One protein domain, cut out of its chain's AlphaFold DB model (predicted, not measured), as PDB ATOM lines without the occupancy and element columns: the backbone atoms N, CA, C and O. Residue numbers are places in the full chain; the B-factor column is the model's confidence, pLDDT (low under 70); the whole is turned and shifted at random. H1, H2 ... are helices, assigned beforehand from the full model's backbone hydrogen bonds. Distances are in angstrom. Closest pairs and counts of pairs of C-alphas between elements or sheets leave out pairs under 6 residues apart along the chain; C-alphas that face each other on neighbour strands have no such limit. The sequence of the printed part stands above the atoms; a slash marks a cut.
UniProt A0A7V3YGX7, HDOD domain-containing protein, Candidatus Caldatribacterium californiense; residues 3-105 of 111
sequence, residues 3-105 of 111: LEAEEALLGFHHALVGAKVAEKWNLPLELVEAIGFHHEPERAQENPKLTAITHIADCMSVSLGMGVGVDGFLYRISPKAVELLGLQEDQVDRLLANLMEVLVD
ATOM      1  N   LEU A   3    -141.502 -79.028  59.034       87.75
ATOM      2  CA  LEU A   3    -140.228 -78.374  59.343       87.75
ATOM      3  C   LEU A   3    -139.020 -79.111  58.728       87.75
ATOM      4  O   LEU A   3    -138.262 -78.525  57.961       87.75
ATOM      5  N   GLU A   4    -138.884 -80.417  59.000       89.81
ATOM      6  CA  GLU A   4    -137.799 -81.254  58.456       89.81
ATOM      7  C   GLU A   4    -137.832 -81.321  56.920       89.81
ATOM      8  O   GLU A   4    -136.789 -81.355  56.268       89.81
ATOM      9  N   ALA A   5    -139.030 -81.347  56.325       92.38
ATOM     10  CA  ALA A   5    -139.188 -81.373  54.875       92.38
ATOM     11  C   ALA A   5    -138.760 -80.045  54.225       92.38
ATOM     12  O   ALA A   5    -138.098 -80.065  53.184       92.38
ATOM     13  N   GLU A   6    -139.106 -78.906  54.833       94.25
ATOM     14  CA  GLU A   6    -138.672 -77.582  54.380       94.25
ATOM     15  C   GLU A   6    -137.149 -77.453  54.445       94.25
ATOM     16  O   GLU A   6    -136.524 -77.091  53.448       94.25
ATOM     17  N   GLU A   7    -136.527 -77.839  55.563       94.06
ATOM     18  CA  GLU A   7    -135.067 -77.809  55.688       94.06
ATOM     19  C   GLU A   7    -134.378 -78.696  54.646       94.06
ATOM     20  O   GLU A   7    -133.429 -78.254  53.995       94.06
ATOM     21  N   ALA A   8    -134.868 -79.921  54.436       96.56
ATOM     22  CA  ALA A   8    -134.259 -80.864  53.501       96.56
ATOM     23  C   ALA A   8    -134.352 -80.415  52.030       96.56
ATOM     24  O   ALA A   8    -133.446 -80.704  51.246       96.56
ATOM     25  N   LEU A   9    -135.440 -79.740  51.640       97.50
ATOM     26  CA  LEU A   9    -135.689 -79.343  50.249       97.50
ATOM     27  C   LEU A   9    -135.248 -77.910  49.931       97.50
ATOM     28  O   LEU A   9    -134.818 -77.642  48.810       97.50
ATOM     29  N   LEU A  10    -135.380 -76.991  50.889       96.94
ATOM     30  CA  LEU A  10    -135.167 -75.553  50.695       96.94
ATOM     31  C   LEU A  10    -133.909 -75.039  51.407       96.94
ATOM     32  O   LEU A  10    -133.407 -73.971  51.055       96.94
ATOM     33  N   GLY A  11    -133.383 -75.780  52.387       96.38
ATOM     34  CA  GLY A  11    -132.263 -75.353  53.232       96.38
ATOM     35  C   GLY A  11    -132.655 -74.375  54.346       96.38
ATOM     36  O   GLY A  11    -131.778 -73.803  54.990       96.38
ATOM     37  N   PHE A  12    -133.954 -74.153  54.556       95.19
ATOM     38  CA  PHE A  12    -134.534 -73.337  55.623       95.19
ATOM     39  C   PHE A  12    -135.984 -73.764  55.875       95.19
ATOM     40  O   PHE A  12    -136.598 -74.383  55.012       95.19
ATOM     41  N   HIS A  13    -136.549 -73.373  57.018       94.62
ATOM     42  CA  HIS A  13    -137.940 -73.645  57.388       94.62
ATOM     43  C   HIS A  13    -138.751 -72.366  57.642       94.62
ATOM     44  O   HIS A  13    -138.187 -71.273  57.783       94.62
ATOM     45  N   HIS A  14    -140.080 -72.486  57.714       95.06
ATOM     46  CA  HIS A  14    -140.997 -71.343  57.805       95.06
ATOM     47  C   HIS A  14    -140.709 -70.414  58.991       95.06
ATOM     48  O   HIS A  14    -140.745 -69.195  58.824       95.06
ATOM     49  N   ALA A  15    -140.369 -70.954  60.166       95.75
ATOM     50  CA  ALA A  15    -140.059 -70.131  61.337       95.75
ATOM     51  C   ALA A  15    -138.824 -69.228  61.109       95.75
ATOM     52  O   ALA A  15    -138.861 -68.046  61.455       95.75
ATOM     53  N   LEU A  16    -137.776 -69.718  60.424       96.75
ATOM     54  CA  LEU A  16    -136.613 -68.891  60.049       96.75
ATOM     55  C   LEU A  16    -136.997 -67.780  59.073       96.75
ATOM     56  O   LEU A  16    -136.546 -66.642  59.217       96.75
ATOM     57  N   VAL A  17    -137.830 -68.097  58.080       97.81
ATOM     58  CA  VAL A  17    -138.312 -67.103  57.111       97.81
ATOM     59  C   VAL A  17    -139.138 -66.030  57.821       97.81
ATOM     60  O   VAL A  17    -138.909 -64.842  57.593       97.81
ATOM     61  N   GLY A  18    -140.039 -66.428  58.724       98.19
ATOM     62  CA  GLY A  18    -140.838 -65.515  59.541       98.19
ATOM     63  C   GLY A  18    -139.972 -64.577  60.381       98.19
ATOM     64  O   GLY A  18    -140.164 -63.361  60.336       98.19
ATOM     65  N   ALA A  19    -138.958 -65.115  61.064       98.44
ATOM     66  CA  ALA A  19    -138.006 -64.315  61.831       98.44
ATOM     67  C   ALA A  19    -137.254 -63.313  60.940       98.44
ATOM     68  O   ALA A  19    -137.131 -62.139  61.288       98.44
ATOM     69  N   LYS A  20    -136.813 -63.726  59.742       98.44
ATOM     70  CA  LYS A  20    -136.135 -62.829  58.789       98.44
ATOM     71  C   LYS A  20    -137.037 -61.720  58.255       98.44
ATOM     72  O   LYS A  20    -136.566 -60.604  58.030       98.44
ATOM     73  N   VAL A  21    -138.324 -61.998  58.055       98.69
ATOM     74  CA  VAL A  21    -139.307 -60.971  57.684       98.69
ATOM     75  C   VAL A  21    -139.512 -59.986  58.837       98.69
ATOM     76  O   VAL A  21    -139.437 -58.780  58.606       98.69
ATOM     77  N   ALA A  22    -139.694 -60.477  60.065       98.69
ATOM     78  CA  ALA A  22    -139.842 -59.648  61.261       98.69
ATOM     79  C   ALA A  22    -138.619 -58.742  61.499       98.69
ATOM     80  O   ALA A  22    -138.771 -57.546  61.752       98.69
ATOM     81  N   GLU A  23    -137.410 -59.288  61.326       98.56
ATOM     82  CA  GLU A  23    -136.148 -58.543  61.375       98.56
ATOM     83  C   GLU A  23    -136.127 -57.432  60.313       98.56
ATOM     84  O   GLU A  23    -135.865 -56.271  60.622       98.56
ATOM     85  N   LYS A  24    -136.485 -57.754  59.063       98.69
ATOM     86  CA  LYS A  24    -136.537 -56.781  57.959       98.69
ATOM     87  C   LYS A  24    -137.560 -55.664  58.190       98.69
ATOM     88  O   LYS A  24    -137.380 -54.557  57.681       98.69
ATOM     89  N   TRP A  25    -138.633 -55.942  58.921       98.75
ATOM     90  CA  TRP A  25    -139.634 -54.951  59.315       98.75
ATOM     91  C   TRP A  25    -139.233 -54.126  60.545       98.75
ATOM     92  O   TRP A  25    -140.000 -53.256  60.952       98.75
ATOM     93  N   ASN A  26    -138.032 -54.335  61.095       98.50
ATOM     94  CA  ASN A  26    -137.541 -53.696  62.319       98.50
ATOM     95  C   ASN A  26    -138.449 -53.950  63.535       98.50
ATOM     96  O   ASN A  26    -138.644 -53.057  64.363       98.50
ATOM     97  N   LEU A  27    -139.022 -55.152  63.644       98.69
ATOM     98  CA  LEU A  27    -139.731 -55.545  64.860       98.69
ATOM     99  C   LEU A  27    -138.742 -55.752  66.023       98.69
ATOM    100  O   LEU A  27    -137.574 -56.072  65.784       98.69
ATOM    101  N   PRO A  28    -139.190 -55.588  67.285       98.69
ATOM    102  CA  PRO A  28    -138.369 -55.880  68.453       98.69
ATOM    103  C   PRO A  28    -137.772 -57.290  68.411       98.69
ATOM    104  O   PRO A  28    -138.431 -58.241  67.988       98.69
ATOM    105  N   LEU A  29    -136.535 -57.423  68.894       98.25
ATOM    106  CA  LEU A  29    -135.775 -58.670  68.820       98.25
ATOM    107  C   LEU A  29    -136.470 -59.834  69.547       98.25
ATOM    108  O   LEU A  29    -136.451 -60.955  69.053       98.25
ATOM    109  N   GLU A  30    -137.166 -59.557  70.648       98.50
ATOM    110  CA  GLU A  30    -137.989 -60.552  71.347       98.50
ATOM    111  C   GLU A  30    -139.105 -61.145  70.467       98.50
ATOM    112  O   GLU A  30    -139.399 -62.333  70.578       98.50
ATOM    113  N   LEU A  31    -139.692 -60.360  69.552       98.62
ATOM    114  CA  LEU A  31    -140.694 -60.863  68.607       98.62
ATOM    115  C   LEU A  31    -140.034 -61.692  67.505       98.62
ATOM    116  O   LEU A  31    -140.553 -62.740  67.129       98.62
ATOM    117  N   VAL A  32    -138.888 -61.230  66.994       98.69
ATOM    118  CA  VAL A  32    -138.097 -61.962  65.993       98.69
ATOM    119  C   VAL A  32    -137.713 -63.342  66.530       98.69
ATOM    120  O   VAL A  32    -137.877 -64.341  65.830       98.69
ATOM    121  N   GLU A  33    -137.248 -63.402  67.778       98.38
ATOM    122  CA  GLU A  33    -136.872 -64.641  68.452       98.38
ATOM    123  C   GLU A  33    -138.077 -65.557  68.692       98.38
ATOM    124  O   GLU A  33    -138.021 -66.731  68.324       98.38
ATOM    125  N   ALA A  34    -139.181 -65.025  69.229       98.62
ATOM    126  CA  ALA A  34    -140.391 -65.811  69.465       98.62
ATOM    127  C   ALA A  34    -140.930 -66.437  68.169       98.62
ATOM    128  O   ALA A  34    -141.302 -67.609  68.151       98.62
ATOM    129  N   ILE A  35    -140.896 -65.699  67.055       98.38
ATOM    130  CA  ILE A  35    -141.262 -66.228  65.735       98.38
ATOM    131  C   ILE A  35    -140.260 -67.289  65.267       98.38
ATOM    132  O   ILE A  35    -140.672 -68.303  64.716       98.38
ATOM    133  N   GLY A  36    -138.958 -67.091  65.462       97.56
ATOM    134  CA  GLY A  36    -137.937 -68.026  64.980       97.56
ATOM    135  C   GLY A  36    -137.883 -69.348  65.746       97.56
ATOM    136  O   GLY A  36    -137.589 -70.382  65.148       97.56
ATOM    137  N   PHE A  37    -138.176 -69.318  67.048       97.69
ATOM    138  CA  PHE A  37    -137.973 -70.446  67.963       97.69
ATOM    139  C   PHE A  37    -139.258 -70.994  68.596       97.69
ATOM    140  O   PHE A  37    -139.167 -71.804  69.511       97.69
ATOM    141  N   HIS A  38    -140.457 -70.643  68.120       96.56
ATOM    142  CA  HIS A  38    -141.697 -71.213  68.677       96.56
ATOM    143  C   HIS A  38    -141.790 -72.747  68.570       96.56
ATOM    144  O   HIS A  38    -142.483 -73.350  69.379       96.56
ATOM    145  N   HIS A  39    -141.069 -73.400  67.650       94.19
ATOM    146  CA  HIS A  39    -140.966 -74.873  67.589       94.19
ATOM    147  C   HIS A  39    -139.848 -75.464  68.465       94.19
ATOM    148  O   HIS A  39    -139.831 -76.667  68.705       94.19
ATOM    149  N   GLU A  40    -138.930 -74.631  68.955       94.75
ATOM    150  CA  GLU A  40    -137.776 -75.005  69.787       94.75
ATOM    151  C   GLU A  40    -137.550 -73.947  70.890       94.75
ATOM    152  O   GLU A  40    -136.522 -73.255  70.901       94.75
ATOM    153  N   PRO A  41    -138.518 -73.752  71.808       96.88
ATOM    154  CA  PRO A  41    -138.522 -72.624  72.740       96.88
ATOM    155  C   PRO A  41    -137.304 -72.583  73.676       96.88
ATOM    156  O   PRO A  41    -136.965 -71.529  74.209       96.88
ATOM    157  N   GLU A  42    -136.607 -73.704  73.862       96.94
ATOM    158  CA  GLU A  42    -135.380 -73.813  74.656       96.94
ATOM    159  C   GLU A  42    -134.196 -73.042  74.058       96.94
ATOM    160  O   GLU A  42    -133.214 -72.791  74.758       96.94
ATOM    161  N   ARG A  43    -134.265 -72.679  72.772       97.00
ATOM    162  CA  ARG A  43    -133.209 -71.932  72.077       97.00
ATOM    163  C   ARG A  43    -133.287 -70.421  72.303       97.00
ATOM    164  O   ARG A  43    -132.317 -69.731  71.991       97.00
ATOM    165  N   ALA A  44    -134.398 -69.921  72.842       97.69
ATOM    166  CA  ALA A  44    -134.615 -68.502  73.099       97.69
ATOM    167  C   ALA A  44    -133.728 -67.963  74.237       97.69
ATOM    168  O   ALA A  44    -133.544 -68.613  75.268       97.69
ATOM    169  N   GLN A  45    -133.199 -66.754  74.057       97.69
ATOM    170  CA  GLN A  45    -132.312 -66.045  74.984       97.69
ATOM    171  C   GLN A  45    -132.787 -64.614  75.274       97.69
ATOM    172  O   GLN A  45    -132.616 -64.144  76.398       97.69
ATOM    173  N   GLU A  46    -133.405 -63.940  74.304       98.06
ATOM    174  CA  GLU A  46    -133.844 -62.542  74.392       98.06
ATOM    175  C   GLU A  46    -135.102 -62.403  75.248       98.06
ATOM    176  O   GLU A  46    -135.137 -61.627  76.205       98.06
ATOM    177  N   ASN A  47    -136.129 -63.203  74.954       98.19
ATOM    178  CA  ASN A  47    -137.312 -63.310  75.802       98.19
ATOM    179  C   ASN A  47    -137.840 -64.755  75.825       98.19
ATOM    180  O   ASN A  47    -138.829 -65.087  75.159       98.19
ATOM    181  N   PRO A  48    -137.226 -65.633  76.643       98.31
ATOM    182  CA  PRO A  48    -137.620 -67.038  76.728       98.31
ATOM    183  C   PRO A  48    -139.084 -67.232  77.144       98.31
ATOM    184  O   PRO A  48    -139.734 -68.185  76.720       98.31
ATOM    185  N   LYS A  49    -139.631 -66.314  77.956       98.38
ATOM    186  CA  LYS A  49    -141.034 -66.373  78.389       98.38
ATOM    187  C   LYS A  49    -141.994 -66.104  77.241       98.38
ATOM    188  O   LYS A  49    -142.972 -66.830  77.107       98.38
ATOM    189  N   LEU A  50    -141.721 -65.090  76.422       98.56
ATOM    190  CA  LEU A  50    -142.549 -64.799  75.256       98.56
ATOM    191  C   LEU A  50    -142.541 -65.976  74.278       98.56
ATOM    192  O   LEU A  50    -143.605 -66.436  73.877       98.56
ATOM    193  N   THR A  51    -141.361 -66.519  73.977       98.56
ATOM    194  CA  THR A  51    -141.236 -67.689  73.097       98.56
ATOM    195  C   THR A  51    -141.989 -68.901  73.652       98.56
ATOM    196  O   THR A  51    -142.690 -69.578  72.906       98.56
ATOM    197  N   ALA A  52    -141.925 -69.147  74.966       98.00
ATOM    198  CA  ALA A  52    -142.700 -70.207  75.614       98.00
ATOM    199  C   ALA A  52    -144.219 -69.991  75.503       98.00
ATOM    200  O   ALA A  52    -144.948 -70.950  75.256       98.00
ATOM    201  N   ILE A  53    -144.704 -68.750  75.644       97.69
ATOM    202  CA  ILE A  53    -146.124 -68.419  75.440       97.69
ATOM    203  C   ILE A  53    -146.530 -68.719  73.995       97.69
ATOM    204  O   ILE A  53    -147.527 -69.404  73.779       97.69
ATOM    205  N   THR A  54    -145.752 -68.249  73.016       97.62
ATOM    206  CA  THR A  54    -146.020 -68.483  71.589       97.62
ATOM    207  C   THR A  54    -146.026 -69.973  71.260       97.62
ATOM    208  O   THR A  54    -146.952 -70.436  70.603       97.62
ATOM    209  N   HIS A  55    -145.055 -70.733  71.770       96.38
ATOM    210  CA  HIS A  55    -144.972 -72.184  71.595       96.38
ATOM    211  C   HIS A  55    -146.222 -72.914  72.105       96.38
ATOM    212  O   HIS A  55    -146.810 -73.724  71.389       96.38
ATOM    213  N   ILE A  56    -146.648 -72.629  73.343       95.25
ATOM    214  CA  ILE A  56    -147.822 -73.287  73.933       95.25
ATOM    215  C   ILE A  56    -149.093 -72.889  73.178       95.25
ATOM    216  O   ILE A  56    -149.902 -73.758  72.862       95.25
ATOM    217  N   ALA A  57    -149.255 -71.606  72.847       94.00
ATOM    218  CA  ALA A  57    -150.411 -71.122  72.098       94.00
ATOM    219  C   ALA A  57    -150.514 -71.759  70.700       94.00
ATOM    220  O   ALA A  57    -151.610 -72.138  70.282       94.00
ATOM    221  N   ASP A  58    -149.387 -71.924  70.002       93.19
ATOM    222  CA  ASP A  58    -149.321 -72.618  68.712       93.19
ATOM    223  C   ASP A  58    -149.721 -74.094  68.857       93.19
ATOM    224  O   ASP A  58    -150.669 -74.548  68.214       93.19
ATOM    225  N   CYS A  59    -149.115 -74.816  69.808       91.50
ATOM    226  CA  CYS A  59    -149.452 -76.215  70.086       91.50
ATOM    227  C   CYS A  59    -150.945 -76.412  70.405       91.50
ATOM    228  O   CYS A  59    -151.571 -77.352  69.910       91.50
ATOM    229  N   MET A  60    -151.534 -75.527  71.217       90.38
ATOM    230  CA  MET A  60    -152.965 -75.561  71.536       90.38
ATOM    231  C   MET A  60    -153.825 -75.307  70.295       90.38
ATOM    232  O   MET A  60    -154.796 -76.023  70.065       90.38
ATOM    233  N   SER A  61    -153.447 -74.327  69.471       89.38
ATOM    234  CA  SER A  61    -154.177 -73.982  68.249       89.38
ATOM    235  C   SER A  61    -154.220 -75.152  67.268       89.38
ATOM    236  O   SER A  61    -155.286 -75.528  66.773       89.38
ATOM    237  N   VAL A  62    -153.070 -75.786  67.056       87.88
ATOM    238  CA  VAL A  62    -152.938 -76.948  66.177       87.88
ATOM    239  C   VAL A  62    -153.667 -78.169  66.758       87.88
ATOM    240  O   VAL A  62    -154.326 -78.898  66.017       87.88
ATOM    241  N   SER A  63    -153.657 -78.353  68.084       85.69
ATOM    242  CA  SER A  63    -154.427 -79.416  68.761       85.69
ATOM    243  C   SER A  63    -155.939 -79.294  68.537       85.69
ATOM    244  O   SER A  63    -156.636 -80.306  68.489       85.69
ATOM    245  N   LEU A  64    -156.446 -78.070  68.346       85.69
ATOM    246  CA  LEU A  64    -157.850 -77.793  68.029       85.69
ATOM    247  C   LEU A  64    -158.191 -77.916  66.536       85.69
ATOM    248  O   LEU A  64    -159.326 -77.657  66.145       85.69
ATOM    249  N   GLY A  65    -157.245 -78.319  65.685       83.50
ATOM    250  CA  GLY A  65    -157.491 -78.458  64.248       83.50
ATOM    251  C   GLY A  65    -157.204 -77.198  63.428       83.50
ATOM    252  O   GLY A  65    -157.357 -77.227  62.206       83.50
ATOM    253  N   MET A  66    -156.779 -76.094  64.051       81.81
ATOM    254  CA  MET A  66    -156.533 -74.837  63.342       81.81
ATOM    255  C   MET A  66    -155.191 -74.876  62.616       81.81
ATOM    256  O   MET A  66    -154.163 -75.184  63.210       81.81
ATOM    257  N   GLY A  67    -155.199 -74.570  61.314       72.81
ATOM    258  CA  GLY A  67    -153.972 -74.523  60.512       72.81
ATOM    259  C   GLY A  67    -153.221 -75.859  60.423       72.81
ATOM    260  O   GLY A  67    -152.046 -75.867  60.066       72.81
ATOM    261  N   VAL A  68    -153.878 -76.982  60.745       74.44
ATOM    262  CA  VAL A  68    -153.252 -78.308  60.790       74.44
ATOM    263  C   VAL A  68    -152.751 -78.713  59.404       74.44
ATOM    264  O   VAL A  68    -153.528 -78.987  58.487       74.44
ATOM    265  N   GLY A  69    -151.426 -78.771  59.273       70.69
ATOM    266  CA  GLY A  69    -150.743 -79.458  58.182       70.69
ATOM    267  C   GLY A  69    -150.732 -80.976  58.383       70.69
ATOM    268  O   GLY A  69    -151.312 -81.512  59.325       70.69
ATOM    269  N   VAL A  70    -150.021 -81.690  57.508       72.31
ATOM    270  CA  VAL A  70    -149.920 -83.166  57.547       72.31
ATOM    271  C   VAL A  70    -149.385 -83.707  58.882       72.31
ATOM    272  O   VAL A  70    -149.634 -84.857  59.236       72.31
ATOM    273  N   ASP A  71    -148.654 -82.883  59.621       76.19
ATOM    274  CA  ASP A  71    -147.945 -83.215  60.847       76.19
ATOM    275  C   ASP A  71    -148.383 -82.376  62.056       76.19
ATOM    276  O   ASP A  71    -147.738 -82.456  63.097       76.19
ATOM    277  N   GLY A  72    -149.473 -81.604  61.953       67.44
ATOM    278  CA  GLY A  72    -149.882 -80.673  63.012       67.44
ATOM    279  C   GLY A  72    -150.029 -81.332  64.392       67.44
ATOM    280  O   GLY A  72    -149.566 -80.808  65.396       67.44
ATOM    281  N   PHE A  73    -150.565 -82.550  64.459       74.62
ATOM    282  CA  PHE A  73    -150.722 -83.269  65.733       74.62
ATOM    283  C   PHE A  73    -149.416 -83.853  66.310       74.62
ATOM    284  O   PHE A  73    -149.450 -84.521  67.344       74.62
ATOM    285  N   LEU A  74    -148.270 -83.662  65.647       77.19
ATOM    286  CA  LEU A  74    -146.968 -84.135  66.127       77.19
ATOM    287  C   LEU A  74    -146.250 -83.113  67.017       77.19
ATOM    288  O   LEU A  74    -145.318 -83.507  67.724       77.19
ATOM    289  N   TYR A  75    -146.670 -81.843  67.014       76.19
ATOM    290  CA  TYR A  75    -146.090 -80.825  67.888       76.19
ATOM    291  C   TYR A  75    -146.460 -81.115  69.344       76.19
ATOM    292  O   TYR A  75    -147.631 -81.227  69.707       76.19
ATOM    293  N   ARG A  76    -145.437 -81.286  70.183       86.38
ATOM    294  CA  ARG A  76    -145.596 -81.543  71.615       86.38
ATOM    295  C   ARG A  76    -145.246 -80.291  72.387       86.38
ATOM    296  O   ARG A  76    -144.207 -79.690  72.134       86.38
ATOM    297  N   ILE A  77    -146.071 -79.982  73.380       91.81
ATOM    298  CA  ILE A  77    -145.768 -78.927  74.336       91.81
ATOM    299  C   ILE A  77    -144.468 -79.280  75.068       91.81
ATOM    300  O   ILE A  77    -144.337 -80.355  75.659       91.81
ATOM    301  N   SER A  78    -143.512 -78.357  75.034       94.62
ATOM    302  CA  SER A  78    -142.259 -78.443  75.762       94.62
ATOM    303  C   SER A  78    -142.525 -78.418  77.272       94.62
ATOM    304  O   SER A  78    -143.068 -77.433  77.788       94.62
ATOM    305  N   PRO A  79    -142.071 -79.437  78.028       94.06
ATOM    306  CA  PRO A  79    -142.126 -79.402  79.487       94.06
ATOM    307  C   PRO A  79    -141.363 -78.206  80.066       94.06
ATOM    308  O   PRO A  79    -141.743 -77.673  81.108       94.06
ATOM    309  N   LYS A  80    -140.303 -77.751  79.380       94.88
ATOM    310  CA  LYS A  80    -139.515 -76.602  79.820       94.88
ATOM    311  C   LYS A  80    -140.282 -75.296  79.654       94.88
ATOM    312  O   LYS A  80    -140.187 -74.442  80.529       94.88
ATOM    313  N   ALA A  81    -141.058 -75.155  78.579       96.56
ATOM    314  CA  ALA A  81    -141.943 -74.009  78.388       96.56
ATOM    315  C   ALA A  81    -143.023 -73.944  79.484       96.56
ATOM    316  O   ALA A  81    -143.234 -72.884  80.070       96.56
ATOM    317  N   VAL A  82    -143.639 -75.082  79.825       95.88
ATOM    318  CA  VAL A  82    -144.629 -75.190  80.917       95.88
ATOM    319  C   VAL A  82    -144.012 -74.791  82.261       95.88
ATOM    320  O   VAL A  82    -144.552 -73.929  82.958       95.88
ATOM    321  N   GLU A  83    -142.844 -75.353  82.591       95.56
ATOM    322  CA  GLU A  83    -142.098 -75.025  83.812       95.56
ATOM    323  C   GLU A  83    -141.733 -73.534  83.867       95.56
ATOM    324  O   GLU A  83    -141.922 -72.880  84.893       95.56
ATOM    325  N   LEU A  84    -141.242 -72.974  82.756       96.81
ATOM    326  CA  LEU A  84    -140.811 -71.578  82.665       96.81
ATOM    327  C   LEU A  84    -141.956 -70.589  82.926       96.81
ATOM    328  O   LEU A  84    -141.726 -69.510  83.482       96.81
ATOM    329  N   LEU A  85    -143.179 -70.951  82.534       96.81
ATOM    330  CA  LEU A  85    -144.381 -70.158  82.792       96.81
ATOM    331  C   LEU A  85    -145.021 -70.455  84.157       96.81
ATOM    332  O   LEU A  85    -145.971 -69.773  84.538       96.81
ATOM    333  N   GLY A  86    -144.496 -71.425  84.912       96.25
ATOM    334  CA  GLY A  86    -145.038 -71.826  86.211       96.25
ATOM    335  C   GLY A  86    -146.414 -72.486  86.115       96.25
ATOM    336  O   GLY A  86    -147.185 -72.420  87.073       96.25
ATOM    337  N   LEU A  87    -146.731 -73.081  84.962       94.69
ATOM    338  CA  LEU A  87    -148.005 -73.748  84.721       94.69
ATOM    339  C   LEU A  87    -147.997 -75.151  85.329       94.69
ATOM    340  O   LEU A  87    -147.007 -75.878  85.255       94.69
ATOM    341  N   GLN A  88    -149.126 -75.536  85.913       91.19
ATOM    342  CA  GLN A  88    -149.414 -76.923  86.262       91.19
ATOM    343  C   GLN A  88    -150.002 -77.654  85.051       91.19
ATOM    344  O   GLN A  88    -150.610 -77.035  84.177       91.19
ATOM    345  N   GLU A  89    -149.836 -78.975  85.002       75.25
ATOM    346  CA  GLU A  89    -150.293 -79.809  83.878       75.25
ATOM    347  C   GLU A  89    -151.799 -79.642  83.618       75.25
ATOM    348  O   GLU A  89    -152.225 -79.417  82.488       75.25
ATOM    349  N   ASP A  90    -152.599 -79.591  84.684       87.75
ATOM    350  CA  ASP A  90    -154.046 -79.396  84.609       87.75
ATOM    351  C   ASP A  90    -154.460 -77.977  84.182       87.75
ATOM    352  O   ASP A  90    -155.605 -77.760  83.788       87.75
ATOM    353  N   GLN A  91    -153.564 -76.989  84.256       92.06
ATOM    354  CA  GLN A  91    -153.850 -75.639  83.770       92.06
ATOM    355  C   GLN A  91    -153.805 -75.563  82.247       92.06
ATOM    356  O   GLN A  91    -154.561 -74.778  81.680       92.06
ATOM    357  N   VAL A  92    -152.977 -76.374  81.583       88.25
ATOM    358  CA  VAL A  92    -152.924 -76.418  80.112       88.25
ATOM    359  C   VAL A  92    -154.254 -76.922  79.553       88.25
ATOM    360  O   VAL A  92    -154.834 -76.270  78.686       88.25
ATOM    361  N   ASP A  93    -154.794 -78.001  80.122       88.44
ATOM    362  CA  ASP A  93    -156.099 -78.550  79.730       88.44
ATOM    363  C   ASP A  93    -157.236 -77.544  79.947       88.44
ATOM    364  O   ASP A  93    -158.100 -77.368  79.086       88.44
ATOM    365  N   ARG A  94    -157.219 -76.824  81.078       92.06
ATOM    366  CA  ARG A  94    -158.201 -75.762  81.351       92.06
ATOM    367  C   ARG A  94    -158.096 -74.610  80.360       92.06
ATOM    368  O   ARG A  94    -159.120 -74.095  79.928       92.06
ATOM    369  N   LEU A  95    -156.881 -74.192  80.002       92.50
ATOM    370  CA  LEU A  95    -156.682 -73.147  78.997       92.50
ATOM    371  C   LEU A  95    -157.206 -73.599  77.627       92.50
ATOM    372  O   LEU A  95    -157.797 -72.790  76.919       92.50
ATOM    373  N   LEU A  96    -157.038 -74.877  77.275       89.81
ATOM    374  CA  LEU A  96    -157.557 -75.468  76.036       89.81
ATOM    375  C   LEU A  96    -159.089 -75.463  76.015       89.81
ATOM    376  O   LEU A  96    -159.683 -75.044  75.023       89.81
ATOM    377  N   ALA A  97    -159.722 -75.858  77.124       90.50
ATOM    378  CA  ALA A  97    -161.174 -75.802  77.277       90.50
ATOM    379  C   ALA A  97    -161.705 -74.362  77.169       90.50
ATOM    380  O   ALA A  97    -162.624 -74.106  76.395       90.50
ATOM    381  N   ASN A  98    -161.074 -73.410  77.863       91.12
ATOM    382  CA  ASN A  98    -161.453 -71.997  77.793       91.12
ATOM    383  C   ASN A  98    -161.286 -71.433  76.372       91.12
ATOM    384  O   ASN A  98    -162.135 -70.681  75.907       91.12
ATOM    385  N   LEU A  99    -160.207 -71.795  75.668       89.06
ATOM    386  CA  LEU A  99    -159.993 -71.372  74.284       89.06
ATOM    387  C   LEU A  99    -161.106 -71.891  73.367       89.06
ATOM    388  O   LEU A  99    -161.596 -71.143  72.530       89.06
ATOM    389  N   MET A 100    -161.542 -73.143  73.538       87.56
ATOM    390  CA  MET A 100    -162.683 -73.676  72.789       87.56
ATOM    391  C   MET A 100    -163.978 -72.907  73.059       87.56
ATOM    392  O   MET A 100    -164.708 -72.630  72.115       87.56
ATOM    393  N   GLU A 101    -164.265 -72.567  74.317       88.56
ATOM    394  CA  GLU A 101    -165.453 -71.774  74.665       88.56
ATOM    395  C   GLU A 101    -165.430 -70.411  73.963       88.56
ATOM    396  O   GLU A 101    -166.404 -70.039  73.314       88.56
ATOM    397  N   VAL A 102    -164.284 -69.725  74.009       87.94
ATOM    398  CA  VAL A 102    -164.059 -68.425  73.358       87.94
ATOM    399  C   VAL A 102    -164.195 -68.515  71.831       87.94
ATOM    400  O   VAL A 102    -164.721 -67.605  71.204       87.94
ATOM    401  N   LEU A 103    -163.749 -69.607  71.202       84.56
ATOM    402  CA  LEU A 103    -163.842 -69.779  69.745       84.56
ATOM    403  C   LEU A 103    -165.259 -70.100  69.243       84.56
ATOM    404  O   LEU A 103    -165.545 -69.869  68.069       84.56
ATOM    405  N   VAL A 104    -166.116 -70.681  70.086       84.19
ATOM    406  CA  VAL A 104    -167.501 -71.050  69.729       84.19
ATOM    407  C   VAL A 104    -168.482 -69.910  70.009       84.19
ATOM    408  O   VAL A 104    -169.570 -69.885  69.436       84.19
ATOM    409  N   ASP A 105    -168.109 -68.969  70.869       83.69
ATOM    410  CA  ASP A 105    -168.910 -67.789  71.168       83.69
ATOM    411  C   ASP A 105    -168.907 -66.798  69.987       83.69
ATOM    412  O   ASP A 105    -167.904 -66.140  69.698       83.69
TER     413      ASP A 105
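This is residues 3 to 105 of the 111 residues of the protein "HDOD domain-containing protein" of Candidatus Caldatribacterium californiense (UniProt A0A7V3YGX7). Helix H4 runs through the middle; the hairpin of H2 and H3 packs on it through H3, short H5 also packs on it, and H1 and H6 lie loosely attached at opposite ends. The 103 printed residues, with six named helices, H1 to H6 in order, and no named strand, are all helix in class. The whole is compact, radius of gyration of the C-alphas 14.4 A, spanning 37 by 30 by 27 A.

Find C-alpha 3 at (-140.228, -78.374, 59.343), where H1, residues 3 to 10, begins. Next come H2, 14 to 24, 15.2 A long; H3, 29 to 37; H4, 48 to 63, 22.3 A; H5, 79 to 84; and H6, 89 to 104, 23.9 A, ending at C-alpha 104 (-167.501, -71.050, 69.729).

H1 is close to H2 but not clearly touching, C-alphas 3 and 14 being 7.2 A apart. H2 and H3, a hairpin, touch at a shallow tilt of 15 degrees, closest C-alphas 15 and 36, 4.7 A. H4 touches H3 with residues 48 to 54 alone, closest C-alphas 34 and 51, 4.2 A. H5 touches H4, closest C-alphas 52 and 81, 4.8 A. H6 is close to H4 but not clearly touching, C-alphas 60 and 96 being 6.4 A apart. Every O i to N i+4 pair is within hydrogen-bond range in H1 to H5, and 11 of 12 in H6.

C-alphas 11 and 105 are farthest apart, 41.5 A. The printed part has no cut; H4 to H5 is a long link, and residue 72 is under pLDDT 70.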